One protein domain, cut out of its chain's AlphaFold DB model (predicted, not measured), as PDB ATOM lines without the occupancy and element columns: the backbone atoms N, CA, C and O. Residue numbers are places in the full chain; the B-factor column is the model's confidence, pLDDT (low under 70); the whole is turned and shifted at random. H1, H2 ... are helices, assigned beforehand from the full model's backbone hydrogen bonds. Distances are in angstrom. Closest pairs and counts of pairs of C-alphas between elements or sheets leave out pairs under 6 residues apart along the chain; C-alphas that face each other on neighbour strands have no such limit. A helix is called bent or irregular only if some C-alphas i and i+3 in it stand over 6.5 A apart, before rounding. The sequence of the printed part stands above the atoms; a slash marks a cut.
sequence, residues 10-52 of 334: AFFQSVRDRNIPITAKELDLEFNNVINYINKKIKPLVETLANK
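This is residues 10 to 52 of the 334 residues of an uncharacterized protein of Flavobacteriaceae bacterium (UniProt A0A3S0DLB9). One long helix, H2, bent once, makes the greater part of the length of a hook-shaped rod; at its first end the link, residues 19 to 23, and the short helix H1 make the hook, H1 running nearly opposite to the arm H2a without touching it. Residues 31 to 52 stick out free. The 43 printed residues hold two named helices, H1 then H2, and no named strand: all helix. The whole is extended, with a radius of gyration of the C-alphas of 15.7 A and spans of 50 by 18 by 9 A.

Look first at residues 24 to 50, assigned as one helix, H2, by its hydrogen bonds. It is bent: C-alphas 40 and 43 are 6.5 A apart. Its arms, H2a, residues 24 to 40, and H2b, residues 43 to 50, stand at a steep tilt of 36 degrees, only just steep. H1, residues 10 to 18, is apart from both arms. In H1, H2a and H2b every O i to N i+4 pair is within hydrogen-bond range.

Find C-alpha 24 at (238.794, 119.091, 252.536); H2a runs 24.2 A from there. H2b, 10.3 A long, ends at C-alpha 50, (242.106, 150.241, 234.927). H1 begins at C-alpha 10, (246.911, 114.005, 236.915), and spans 12.0 A.

The C-alphas farthest apart, of Asn 19 and Lys 52, are 50.4 A apart. The printed part has no cut, and the link from H1 to H2 is tight. Residues 49 and 52 have pLDDT under 70.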
ATOM      1  N   ALA A  10     246.086 114.761 235.987       74.44
ATOM      2  CA  ALA A  10     246.911 114.005 236.915       74.44
ATOM      3  C   ALA A  10     246.329 114.053 238.335       74.44
ATOM      4  O   ALA A  10     246.211 113.005 238.969       74.44
ATOM      5  N   PHE A  11     245.865 115.217 238.807       74.50
ATOM      6  CA  PHE A  11     245.176 115.323 240.096       74.50
ATOM      7  C   PHE A  11     243.913 114.449 240.136       74.50
ATOM      8  O   PHE A  11     243.800 113.575 240.998       74.50
ATOM      9  N   PHE A  12     242.994 114.597 239.176       73.69
ATOM     10  CA  PHE A  12     241.742 113.823 239.177       73.69
ATOM     11  C   PHE A  12     241.957 112.322 238.923       73.69
ATOM     12  O   PHE A  12     241.209 111.505 239.463       73.69
ATOM     13  N   GLN A  13     242.983 111.938 238.153       79.69
ATOM     14  CA  GLN A  13     243.404 110.537 238.029       79.69
ATOM     15  C   GLN A  13     243.932 110.019 239.367       79.69
ATOM     16  O   GLN A  13     243.461 108.989 239.829       79.69
ATOM     17  N   SER A  14     244.790 110.773 240.061       78.81
ATOM     18  CA  SER A  14     245.302 110.372 241.376       78.81
ATOM     19  C   SER A  14     244.197 110.205 242.423       78.81
ATOM     20  O   SER A  14     244.283 109.324 243.269       78.81
ATOM     21  N   VAL A  15     243.153 111.042 242.399       74.69
ATOM     22  CA  VAL A  15     242.002 110.931 243.312       74.69
ATOM     23  C   VAL A  15     241.215 109.654 243.016       74.69
ATOM     24  O   VAL A  15     240.907 108.895 243.932       74.69
ATOM     25  N   ARG A  16     240.934 109.389 241.733       77.81
ATOM     26  CA  ARG A  16     240.262 108.161 241.289       77.81
ATOM     27  C   ARG A  16     241.061 106.919 241.682       77.81
ATOM     28  O   ARG A  16     240.493 105.977 242.221       77.81
ATOM     29  N   ASP A  17     242.367 106.934 241.441       84.25
ATOM     30  CA  ASP A  17     243.249 105.787 241.656       84.25
ATOM     31  C   ASP A  17     243.463 105.506 243.159       84.25
ATOM     32  O   ASP A  17     243.706 104.366 243.550       84.25
ATOM     33  N   ARG A  18     243.301 106.521 244.022       81.62
ATOM     34  CA  ARG A  18     243.338 106.377 245.487       81.62
ATOM     35  C   ARG A  18     242.048 105.810 246.090       81.62
ATOM     36  O   ARG A  18     242.095 105.367 247.231       81.62
ATOM     37  N   ASN A  19     240.926 105.813 245.362       77.94
ATOM     38  CA  ASN A  19     239.611 105.323 245.811       77.94
ATOM     39  C   ASN A  19     239.155 105.870 247.188       77.94
ATOM     40  O   ASN A  19     238.490 105.185 247.964       77.94
ATOM     41  N   ILE A  20     239.540 107.108 247.505       73.88
ATOM     42  CA  ILE A  20     239.182 107.828 248.735       73.88
ATOM     43  C   ILE A  20     238.430 109.102 248.314       73.88
ATOM     44  O   ILE A  20     238.752 109.668 247.265       73.88
ATOM     45  N   PRO A  21     237.429 109.572 249.085       79.00
ATOM     46  CA  PRO A  21     236.767 110.842 248.802       79.00
ATOM     47  C   PRO A  21     237.767 112.002 248.770       79.00
ATOM     48  O   PRO A  21     238.721 112.020 249.547       79.00
ATOM     49  N   ILE A  22     237.515 112.998 247.916       80.00
ATOM     50  CA  ILE A  22     238.298 114.238 247.903       80.00
ATOM     51  C   ILE A  22     238.258 114.842 249.306       80.00
ATOM     52  O   ILE A  22     237.187 115.117 249.853       80.00
ATOM     53  N   THR A  23     239.430 115.033 249.897       82.81
ATOM     54  CA  THR A  23     239.537 115.563 251.251       82.81
ATOM     55  C   THR A  23     239.365 117.080 251.251       82.81
ATOM     56  O   THR A  23     239.687 117.768 250.280       82.81
ATOM     57  N   ALA A  24     238.911 117.639 252.377       82.12
ATOM     58  CA  ALA A  24     238.794 119.091 252.536       82.12
ATOM     59  C   ALA A  24     240.130 119.820 252.291       82.12
ATOM     60  O   ALA A  24     240.146 120.913 251.737       82.12
ATOM     61  N   LYS A  25     241.258 119.182 252.638       83.25
ATOM     62  CA  LYS A  25     242.611 119.706 252.409       83.25
ATOM     63  C   LYS A  25     242.965 119.812 250.921       83.25
ATOM     64  O   LYS A  25     243.669 120.732 250.523       83.25
ATOM     65  N   GLU A  26     242.507 118.872 250.103       78.62
ATOM     66  CA  GLU A  26     242.753 118.896 248.657       78.62
ATOM     67  C   GLU A  26     241.890 119.943 247.957       78.62
ATOM     68  O   GLU A  26     242.378 120.636 247.072       78.62
ATOM     69  N   LEU A  27     240.640 120.123 248.401       80.56
ATOM     70  CA  LEU A  27     239.813 121.242 247.940       80.56
ATOM     71  C   LEU A  27     240.456 122.585 248.294       80.56
ATOM     72  O   LEU A  27     240.513 123.474 247.449       80.56
ATOM     73  N   ASP A  28     240.975 122.718 249.514       83.44
ATOM     74  CA  ASP A  28     241.673 123.927 249.957       83.44
ATOM     75  C   ASP A  28     242.920 124.227 249.103       83.44
ATOM     76  O   ASP A  28     243.159 125.372 248.721       83.44
ATOM     77  N   LEU A  29     243.684 123.200 248.712       81.62
ATOM     78  CA  LEU A  29     244.825 123.356 247.804       81.62
ATOM     79  C   LEU A  29     244.400 123.903 246.430       81.62
ATOM     80  O   LEU A  29     245.009 124.848 245.928       81.62
ATOM     81  N   GLU A  30     243.330 123.359 245.851       80.31
ATOM     82  CA  GLU A  30     242.809 123.824 244.563       80.31
ATOM     83  C   GLU A  30     242.256 125.255 244.643       80.31
ATOM     84  O   GLU A  30     242.520 126.078 243.762       80.31
ATOM     85  N   PHE A  31     241.569 125.612 245.734       83.75
ATOM     86  CA  PHE A  31     241.144 126.995 245.969       83.75
ATOM     87  C   PHE A  31     242.340 127.950 246.076       83.75
ATOM     88  O   PHE A  31     242.328 129.022 245.463       83.75
ATOM     89  N   ASN A  32     243.408 127.549 246.767       84.69
ATOM     90  CA  ASN A  32     244.643 128.330 246.850       84.69
ATOM     91  C   ASN A  32     245.326 128.498 245.479       84.69
ATOM     92  O   ASN A  32     245.857 129.572 245.183       84.69
ATOM     93  N   ASN A  33     245.268 127.492 244.602       83.31
ATOM     94  CA  ASN A  33     245.765 127.594 243.226       83.31
ATOM     95  C   ASN A  33     244.977 128.628 242.407       83.31
ATOM     96  O   ASN A  33     245.577 129.461 241.719       83.31
ATOM     97  N   VAL A  34     243.646 128.643 242.533       82.19
ATOM     98  CA  VAL A  34     242.786 129.650 241.887       82.19
ATOM     99  C   VAL A  34     243.094 131.054 242.409       82.19
ATOM    100  O   VAL A  34     243.279 131.977 241.612       82.19
ATOM    101  N   ILE A  35     243.223 131.220 243.729       88.19
ATOM    102  CA  ILE A  35     243.597 132.498 244.356       88.19
ATOM    103  C   ILE A  35     244.955 132.977 243.824       88.19
ATOM    104  O   ILE A  35     245.108 134.145 243.456       88.19
ATOM    105  N   ASN A  36     245.937 132.080 243.724       87.50
ATOM    106  CA  ASN A  36     247.255 132.395 243.178       87.50
ATOM    107  C   ASN A  36     247.192 132.830 241.712       87.50
ATOM    108  O   ASN A  36     247.846 133.805 241.341       87.50
ATOM    109  N   TYR A  37     246.406 132.147 240.879       82.12
ATOM    110  CA  TYR A  37     246.234 132.520 239.477       82.12
ATOM    111  C   TYR A  37     245.584 133.902 239.336       82.12
ATOM    112  O   TYR A  37     246.096 134.757 238.610       82.12
ATOM    113  N   ILE A  38     244.505 134.160 240.081       86.62
ATOM    114  CA  ILE A  38     243.825 135.460 240.077       86.62
ATOM    115  C   ILE A  38     244.804 136.568 240.481       86.62
ATOM    116  O   ILE A  38     244.929 137.562 239.765       86.62
ATOM    117  N   ASN A  39     245.556 136.379 241.566       89.81
ATOM    118  CA  ASN A  39     246.476 137.395 242.070       89.81
ATOM    119  C   ASN A  39     247.719 137.602 241.192       89.81
ATOM    120  O   ASN A  39     248.181 138.732 241.069       89.81
ATOM    121  N   LYS A  40     248.273 136.547 240.579       86.12
ATOM    122  CA  LYS A  40     249.513 136.642 239.785       86.12
ATOM    123  C   LYS A  40     249.289 136.956 238.309       86.12
ATOM    124  O   LYS A  40     250.193 137.489 237.673       86.12
ATOM    125  N   LYS A  41     248.138 136.587 237.740       79.31
ATOM    126  CA  LYS A  41     247.857 136.749 236.304       79.31
ATOM    127  C   LYS A  41     246.770 137.782 236.050       79.31
ATOM    128  O   LYS A  41     247.003 138.722 235.300       79.31
ATOM    129  N   ILE A  42     245.606 137.639 236.683       80.25
ATOM    130  CA  ILE A  42     244.433 138.465 236.360       80.25
ATOM    131  C   ILE A  42     244.533 139.864 236.968       80.25
ATOM    132  O   ILE A  42     244.308 140.846 236.265       80.25
ATOM    133  N   LYS A  43     244.907 139.974 238.245       86.00
ATOM    134  CA  LYS A  43     244.993 141.259 238.949       86.00
ATOM    135  C   LYS A  43     245.942 142.256 238.255       86.00
ATOM    136  O   LYS A  43     245.469 143.349 237.956       86.00
ATOM    137  N   PRO A  44     247.187 141.898 237.875       82.94
ATOM    138  CA  PRO A  44     248.063 142.821 237.151       82.94
ATOM    139  C   PRO A  44     247.487 143.262 235.797       82.94
ATOM    140  O   PRO A  44     247.612 144.427 235.427       82.94
ATOM    141  N   LEU A  45     246.817 142.361 235.066       77.06
ATOM    142  CA  LEU A  45     246.151 142.685 233.797       77.06
ATOM    143  C   LEU A  45     245.013 143.694 234.000       77.06
ATOM    144  O   LEU A  45     244.920 144.672 233.263       77.06
ATOM    145  N   VAL A  46     244.168 143.484 235.011       79.88
ATOM    146  CA  VAL A  46     243.050 144.383 235.333       79.88
ATOM    147  C   VAL A  46     243.551 145.734 235.832       79.88
ATOM    148  O   VAL A  46     243.029 146.756 235.404       79.88
ATOM    149  N   GLU A  47     244.581 145.766 236.676       82.31
ATOM    150  CA  GLU A  47     245.205 147.012 237.136       82.31
ATOM    151  C   GLU A  47     245.845 147.784 235.970       82.31
ATOM    152  O   GLU A  47     245.664 148.996 235.866       82.31
ATOM    153  N   THR A  48     246.493 147.092 235.027       70.38
ATOM    154  CA  THR A  48     247.024 147.695 233.787       70.38
ATOM    155  C   THR A  48     245.907 148.320 232.939       70.38
ATOM    156  O   THR A  48     246.032 149.452 232.467       70.38
ATOM    157  N   LEU A  49     244.775 147.620 232.797       68.44
ATOM    158  CA  LEU A  49     243.600 148.110 232.070       68.44
ATOM    159  C   LEU A  49     242.922 149.295 232.782       68.44
ATOM    160  O   LEU A  49     242.574 150.285 232.136       68.44
ATOM    161  N   ALA A  50     242.749 149.215 234.104       72.31
ATOM    162  CA  ALA A  50     242.106 150.241 234.927       72.31
ATOM    163  C   ALA A  50     242.923 151.540 234.972       72.31
ATOM    164  O   ALA A  50     242.356 152.631 234.906       72.31
ATOM    165  N   ASN A  51     244.253 151.430 234.972       72.50
ATOM    166  CA  ASN A  51     245.173 152.566 234.909       72.50
ATOM    167  C   ASN A  51     245.284 153.190 233.504       72.50
ATOM    168  O   ASN A  51     246.170 154.008 233.261       72.50
ATOM    169  N   LYS A  52     244.389 152.829 232.567       61.59
ATOM    170  CA  LYS A  52     244.350 153.300 231.169       61.59
ATOM    171  C   LYS A  52     245.636 153.053 230.376       61.59
ATOM    172  O   LYS A  52     245.774 153.564 229.266       61.59
TER     173      LYS A  52